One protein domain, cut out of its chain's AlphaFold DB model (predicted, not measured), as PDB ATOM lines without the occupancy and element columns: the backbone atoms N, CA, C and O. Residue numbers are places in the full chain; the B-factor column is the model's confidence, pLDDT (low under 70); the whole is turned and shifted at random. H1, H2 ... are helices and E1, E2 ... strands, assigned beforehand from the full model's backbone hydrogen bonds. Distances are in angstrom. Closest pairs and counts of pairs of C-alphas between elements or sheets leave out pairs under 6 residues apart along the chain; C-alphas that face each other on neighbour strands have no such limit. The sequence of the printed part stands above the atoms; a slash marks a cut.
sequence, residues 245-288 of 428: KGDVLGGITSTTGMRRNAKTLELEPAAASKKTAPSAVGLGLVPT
ATOM      1  N   LYS A 245     370.050 339.133 328.966       72.12
ATOM      2  CA  LYS A 245     368.803 339.329 329.702       72.12
ATOM      3  C   LYS A 245     368.179 337.946 329.877       72.12
ATOM      4  O   LYS A 245     367.893 337.302 328.873       72.12
ATOM      5  N   GLY A 246     368.010 337.495 331.119       67.62
ATOM      6  CA  GLY A 246     367.205 336.316 331.433       67.62
ATOM      7  C   GLY A 246     365.720 336.600 331.200       67.62
ATOM      8  O   GLY A 246     365.269 337.730 331.388       67.62
ATOM      9  N   ASP A 247     364.956 335.588 330.796       74.12
ATOM     10  CA  ASP A 247     363.497 335.680 330.712       74.12
ATOM     11  C   ASP A 247     362.881 335.074 331.977       74.12
ATOM     12  O   ASP A 247     363.140 333.915 332.304       74.12
ATOM     13  N   VAL A 248     362.050 335.854 332.672       77.19
ATOM     14  CA  VAL A 248     361.347 335.435 333.894       77.19
ATOM     15  C   VAL A 248     360.441 334.224 333.635       77.19
ATOM     16  O   VAL A 248     360.245 333.409 334.531       77.19
ATOM     17  N   LEU A 249     359.921 334.068 332.412       78.44
ATOM     18  CA  LEU A 249     359.044 332.960 332.019       78.44
ATOM     19  C   LEU A 249     359.778 331.821 331.290       78.44
ATOM     20  O   LEU A 249     359.134 330.902 330.788       78.44
ATOM     21  N   GLY A 250     361.114 331.856 331.222       71.25
ATOM     22  CA  GLY A 250     361.909 330.789 330.603       71.25
ATOM     23  C   GLY A 250     361.966 330.821 329.070       71.25
ATOM     24  O   GLY A 250     362.442 329.862 328.467       71.25
ATOM     25  N   GLY A 251     361.535 331.920 328.442       70.19
ATOM     26  CA  GLY A 251     361.702 332.183 327.012       70.19
ATOM     27  C   GLY A 251     360.377 332.364 326.271       70.19
ATOM     28  O   GLY A 251     359.646 331.406 326.028       70.19
ATOM     29  N   ILE A 252     360.097 333.588 325.829       74.31
ATOM     30  CA  ILE A 252     358.996 333.890 324.908       74.31
ATOM     31  C   ILE A 252     359.429 333.555 323.478       74.31
ATOM     32  O   ILE A 252     360.421 334.068 322.958       74.31
ATOM     33  N   THR A 253     358.668 332.676 322.825       70.88
ATOM     34  CA  THR A 253     358.932 332.251 321.447       70.88
ATOM     35  C   THR A 253     358.840 333.422 320.464       70.88
ATOM     36  O   THR A 253     357.913 334.228 320.507       70.88
ATOM     37  N   SER A 254     359.763 333.480 319.501       68.38
ATOM     38  CA  SER A 254     359.719 334.451 318.397       68.38
ATOM     39  C   SER A 254     358.556 334.220 317.422       68.38
ATOM     40  O   SER A 254     358.322 335.029 316.526       68.38
ATOM     41  N   THR A 255     357.805 333.126 317.582       69.19
ATOM     42  CA  THR A 255     356.640 332.819 316.740       69.19
ATOM     43  C   THR A 255     355.441 333.728 317.030       69.19
ATOM     44  O   THR A 255     354.693 334.051 316.094       69.19
ATOM     45  N   THR A 256     355.296 334.187 318.278       69.38
ATOM     46  CA  THR A 256     354.346 335.220 318.710       69.38
ATOM     47  C   THR A 256     354.940 336.601 318.454       69.38
ATOM     48  O   THR A 256     355.816 337.052 319.187       69.38
ATOM     49  N   GLY A 257     354.480 337.268 317.394       72.88
ATOM     50  CA  GLY A 257     354.846 338.661 317.143       72.88
ATOM     51  C   GLY A 257     354.157 339.581 318.151       72.88
ATOM     52  O   GLY A 257     352.957 339.442 318.386       72.88
ATOM     53  N   MET A 258     354.901 340.529 318.713       78.75
ATOM     54  CA  MET A 258     354.388 341.534 319.651       78.75
ATOM     55  C   MET A 258     354.822 342.921 319.200       78.75
ATOM     56  O   MET A 258     355.929 343.069 318.688       78.75
ATOM     57  N   ARG A 259     353.978 343.930 319.408       82.31
ATOM     58  CA  ARG A 259     354.319 345.341 319.203       82.31
ATOM     59  C   ARG A 259     354.053 346.130 320.478       82.31
ATOM     60  O   ARG A 259     353.114 345.812 321.203       82.31
ATOM     61  N   ARG A 260     354.864 347.150 320.735       82.56
ATOM     62  CA  ARG A 260     354.646 348.110 321.819       82.56
ATOM     63  C   ARG A 260     353.979 349.353 321.237       82.56
ATOM     64  O   ARG A 260     354.452 349.877 320.232       82.56
ATOM     65  N   ASN A 261     352.892 349.813 321.843       77.62
ATOM     66  CA  ASN A 261     352.321 351.118 321.549       77.62
ATOM     67  C   ASN A 261     353.302 352.191 322.041       77.62
ATOM     68  O   ASN A 261     353.597 352.264 323.231       77.62
ATOM     69  N   ALA A 262     353.826 353.003 321.125       69.56
ATOM     70  CA  ALA A 262     354.830 354.028 321.407       69.56
ATOM     71  C   ALA A 262     354.394 355.056 322.469       69.56
ATOM     72  O   ALA A 262     355.236 355.587 323.183       69.56
ATOM     73  N   LYS A 263     353.084 355.312 322.589       67.81
ATOM     74  CA  LYS A 263     352.525 356.360 323.457       67.81
ATOM     75  C   LYS A 263     352.106 355.849 324.822       67.81
ATOM     76  O   LYS A 263     352.287 356.534 325.819       67.81
ATOM     77  N   THR A 264     351.501 354.665 324.863       76.06
ATOM     78  CA  THR A 264     350.946 354.091 326.102       76.06
ATOM     79  C   THR A 264     351.839 353.014 326.711       76.06
ATOM     80  O   THR A 264     351.574 352.561 327.820       76.06
ATOM     81  N   LEU A 265     352.883 352.583 325.992       73.25
ATOM     82  CA  LEU A 265     353.708 351.408 326.296       73.25
ATOM     83  C   LEU A 265     352.930 350.078 326.334       73.25
ATOM     84  O   LEU A 265     353.498 349.052 326.711       73.25
ATOM     85  N   GLU A 266     351.661 350.055 325.913       82.88
ATOM     86  CA  GLU A 266     350.846 348.838 325.881       82.88
ATOM     87  C   GLU A 266     351.408 347.810 324.892       82.88
ATOM     88  O   GLU A 266     351.813 348.139 323.776       82.88
ATOM     89  N   LEU A 267     351.428 346.538 325.297       84.62
ATOM     90  CA  LEU A 267     351.840 345.434 324.436       84.62
ATOM     91  C   LEU A 267     350.635 344.866 323.693       84.62
ATOM     92  O   LEU A 267     349.661 344.426 324.301       84.62
ATOM     93  N   GLU A 268     350.735 344.810 322.373       84.19
ATOM     94  CA  GLU A 268     349.678 344.329 321.497       84.19
ATOM     95  C   GLU A 268     350.177 343.170 320.615       84.19
ATOM     96  O   GLU A 268     351.354 343.136 320.226       84.19
ATOM     97  N   PRO A 269     349.303 342.223 320.229       79.25
ATOM     98  CA  PRO A 269     349.647 341.211 319.236       79.25
ATOM     99  C   PRO A 269     350.025 341.859 317.898       79.25
ATOM    100  O   PRO A 269     349.283 342.682 317.360       79.25
ATOM    101  N   ALA A 270     351.158 341.462 317.318       75.50
ATOM    102  CA  ALA A 270     351.536 341.911 315.982       75.50
ATOM    103  C   ALA A 270     350.935 340.995 314.903       75.50
ATOM    104  O   ALA A 270     350.999 339.765 314.994       75.50
ATOM    105  N   ALA A 271     350.383 341.589 313.839       68.25
ATOM    106  CA  ALA A 271     349.923 340.847 312.666       68.25
ATOM    107  C   ALA A 271     351.084 340.074 312.007       68.25
ATOM    108  O   ALA A 271     352.237 340.507 312.043       68.25
ATOM    109  N   ALA A 272     350.783 338.948 311.348       61.06
ATOM    110  CA  ALA A 272     351.792 338.036 310.797       61.06
ATOM    111  C   ALA A 272     352.791 338.688 309.815       61.06
ATOM    112  O   ALA A 272     353.908 338.199 309.681       61.06
ATOM    113  N   SER A 273     352.410 339.791 309.164       56.00
ATOM    114  CA  SER A 273     353.234 340.562 308.223       56.00
ATOM    115  C   SER A 273     354.153 341.609 308.874       56.00
ATOM    116  O   SER A 273     354.981 342.188 308.177       56.00
ATOM    117  N   LYS A 274     354.029 341.863 310.184       60.25
ATOM    118  CA  LYS A 274     354.826 342.845 310.950       60.25
ATOM    119  C   LYS A 274     355.326 342.258 312.278       60.25
ATOM    120  O   LYS A 274     355.284 342.919 313.310       60.25
ATOM    121  N   LYS A 275     355.743 340.987 312.280       64.06
ATOM    122  CA  LYS A 275     356.251 340.327 313.491       64.06
ATOM    123  C   LYS A 275     357.584 340.944 313.918       64.06
ATOM    124  O   LYS A 275     358.620 340.633 313.341       64.06
ATOM    125  N   THR A 276     357.561 341.764 314.956       70.56
ATOM    126  CA  THR A 276     358.746 342.113 315.741       70.56
ATOM    127  C   THR A 276     359.029 341.000 316.745       70.56
ATOM    128  O   THR A 276     358.108 340.448 317.357       70.56
ATOM    129  N   ALA A 277     360.304 340.626 316.871       75.19
ATOM    130  CA  ALA A 277     360.726 339.635 317.852       75.19
ATOM    131  C   ALA A 277     360.376 340.132 319.267       75.19
ATOM    132  O   ALA A 277     360.498 341.332 319.519       75.19
ATOM    133  N   PRO A 278     360.007 339.246 320.209       76.94
ATOM    134  CA  PRO A 278     359.774 339.628 321.602       76.94
ATOM    135  C   PRO A 278     360.924 340.459 322.194       76.94
ATOM    136  O   PRO A 278     360.678 341.422 322.916       76.94
ATOM    137  N   SER A 279     362.174 340.172 321.811       73.62
ATOM    138  CA  SER A 279     363.357 340.915 322.268       73.62
ATOM    139  C   SER A 279     363.354 342.384 321.852       73.62
ATOM    140  O   SER A 279     363.858 343.214 322.605       73.62
ATOM    141  N   ALA A 280     362.736 342.724 320.718       77.19
ATOM    142  CA  ALA A 280     362.601 344.102 320.249       77.19
ATOM    143  C   ALA A 280     361.664 344.937 321.138       77.19
ATOM    144  O   ALA A 280     361.839 346.142 321.246       77.19
ATOM    145  N   VAL A 281     360.715 344.299 321.831       78.62
ATOM    146  CA  VAL A 281     359.860 344.953 322.841       78.62
ATOM    147  C   VAL A 281     360.356 344.703 324.271       78.62
ATOM    148  O   VAL A 281     359.632 344.924 325.239       78.62
ATOM    149  N   GLY A 282     361.598 344.230 324.421       77.00
ATOM    150  CA  GLY A 282     362.218 343.971 325.717       77.00
ATOM    151  C   GLY A 282     361.738 342.690 326.406       77.00
ATOM    152  O   GLY A 282     361.885 342.582 327.619       77.00
ATOM    153  N   LEU A 283     361.190 341.714 325.685       79.00
ATOM    154  CA  LEU A 283     360.742 340.417 326.209       79.00
ATOM    155  C   LEU A 283     361.607 339.262 325.678       79.00
ATOM    156  O   LEU A 283     362.176 339.353 324.598       79.00
ATOM    157  N   GLY A 284     361.715 338.145 326.398       73.50
ATOM    158  CA  GLY A 284     362.590 337.048 325.969       73.50
ATOM    159  C   GLY A 284     364.070 337.246 326.304       73.50
ATOM    160  O   GLY A 284     364.486 338.252 326.886       73.50
ATOM    161  N   LEU A 285     364.872 336.247 325.929       70.69
ATOM    162  CA  LEU A 285     366.322 336.302 326.073       70.69
ATOM    163  C   LEU A 285     366.912 337.305 325.078       70.69
ATOM    164  O   LEU A 285     366.604 337.264 323.887       70.69
ATOM    165  N   VAL A 286     367.819 338.153 325.558       70.25
ATOM    166  CA  VAL A 286     368.623 339.039 324.701       70.25
ATOM    167  C   VAL A 286     370.074 338.571 324.771       70.25
ATOM    168  O   VAL A 286     370.801 339.025 325.656       70.25
ATOM    169  N   PRO A 287     370.497 337.620 323.916       63.72
ATOM    170  CA  PRO A 287     371.890 337.209 323.844       63.72
ATOM    171  C   PRO A 287     372.712 338.290 323.140       63.72
ATOM    172  O   PRO A 287     372.428 338.649 322.000       63.72
ATOM    173  N   THR A 288     373.744 338.802 323.809       66.50
ATOM    174  CA  THR A 288     374.745 339.672 323.174       66.50
ATOM    175  C   THR A 288     376.044 338.910 322.964       66.50
ATOM    176  O   THR A 288     376.460 338.166 323.856       66.50
TER     177      THR A 288
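This is residues 245 to 288 of the 428 residues of an uncharacterized protein of Corynebacterium frankenforstense DSM 45800 (UniProt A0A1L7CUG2). With little regular structure, this is mostly loop: a small two-stranded hairpin, E1 and E2, at one side, the short helix H1 beside E1, and both printed ends on the far side of H1 from the hairpin. The printed part has 44 residues, 10 of them in named elements, in the order E1, E2, H1; the class is mixed and the sheet antiparallel. It is compact, with a radius of gyration of the C-alphas of 10.5 A, and rounded, spanning 25 by 22 by 19 A.

E1, residues 258 to 260, and E2, residues 267 to 269, form an antiparallel hairpin at 144 degrees; N 259 and O 268 are within hydrogen-bond range at 2.9 A. The closest C-alphas of E1 and H1, residues 278 to 281, are those of Met 258 and Pro 278, 6.0 A apart. H1 is too short for an O i to N i+4 pair; its one O i to N i+3 pair is within range.

Residues 245 to 257 hold no named element. E1 begins at C-alpha 258 (354.388, 341.534, 319.651) and measures 6.9 A, E2 7.0 A. H1 measures 5.5 A, ending at C-alpha 281 (359.860, 344.953, 322.841).

The C-alphas farthest apart, of Gly 250 and Lys 263, are 28.2 A apart. The printed part has no cut, and both links are short. Mean pLDDT of the printed part is 73.0; 13 residues are under 70, among them 271 to 275.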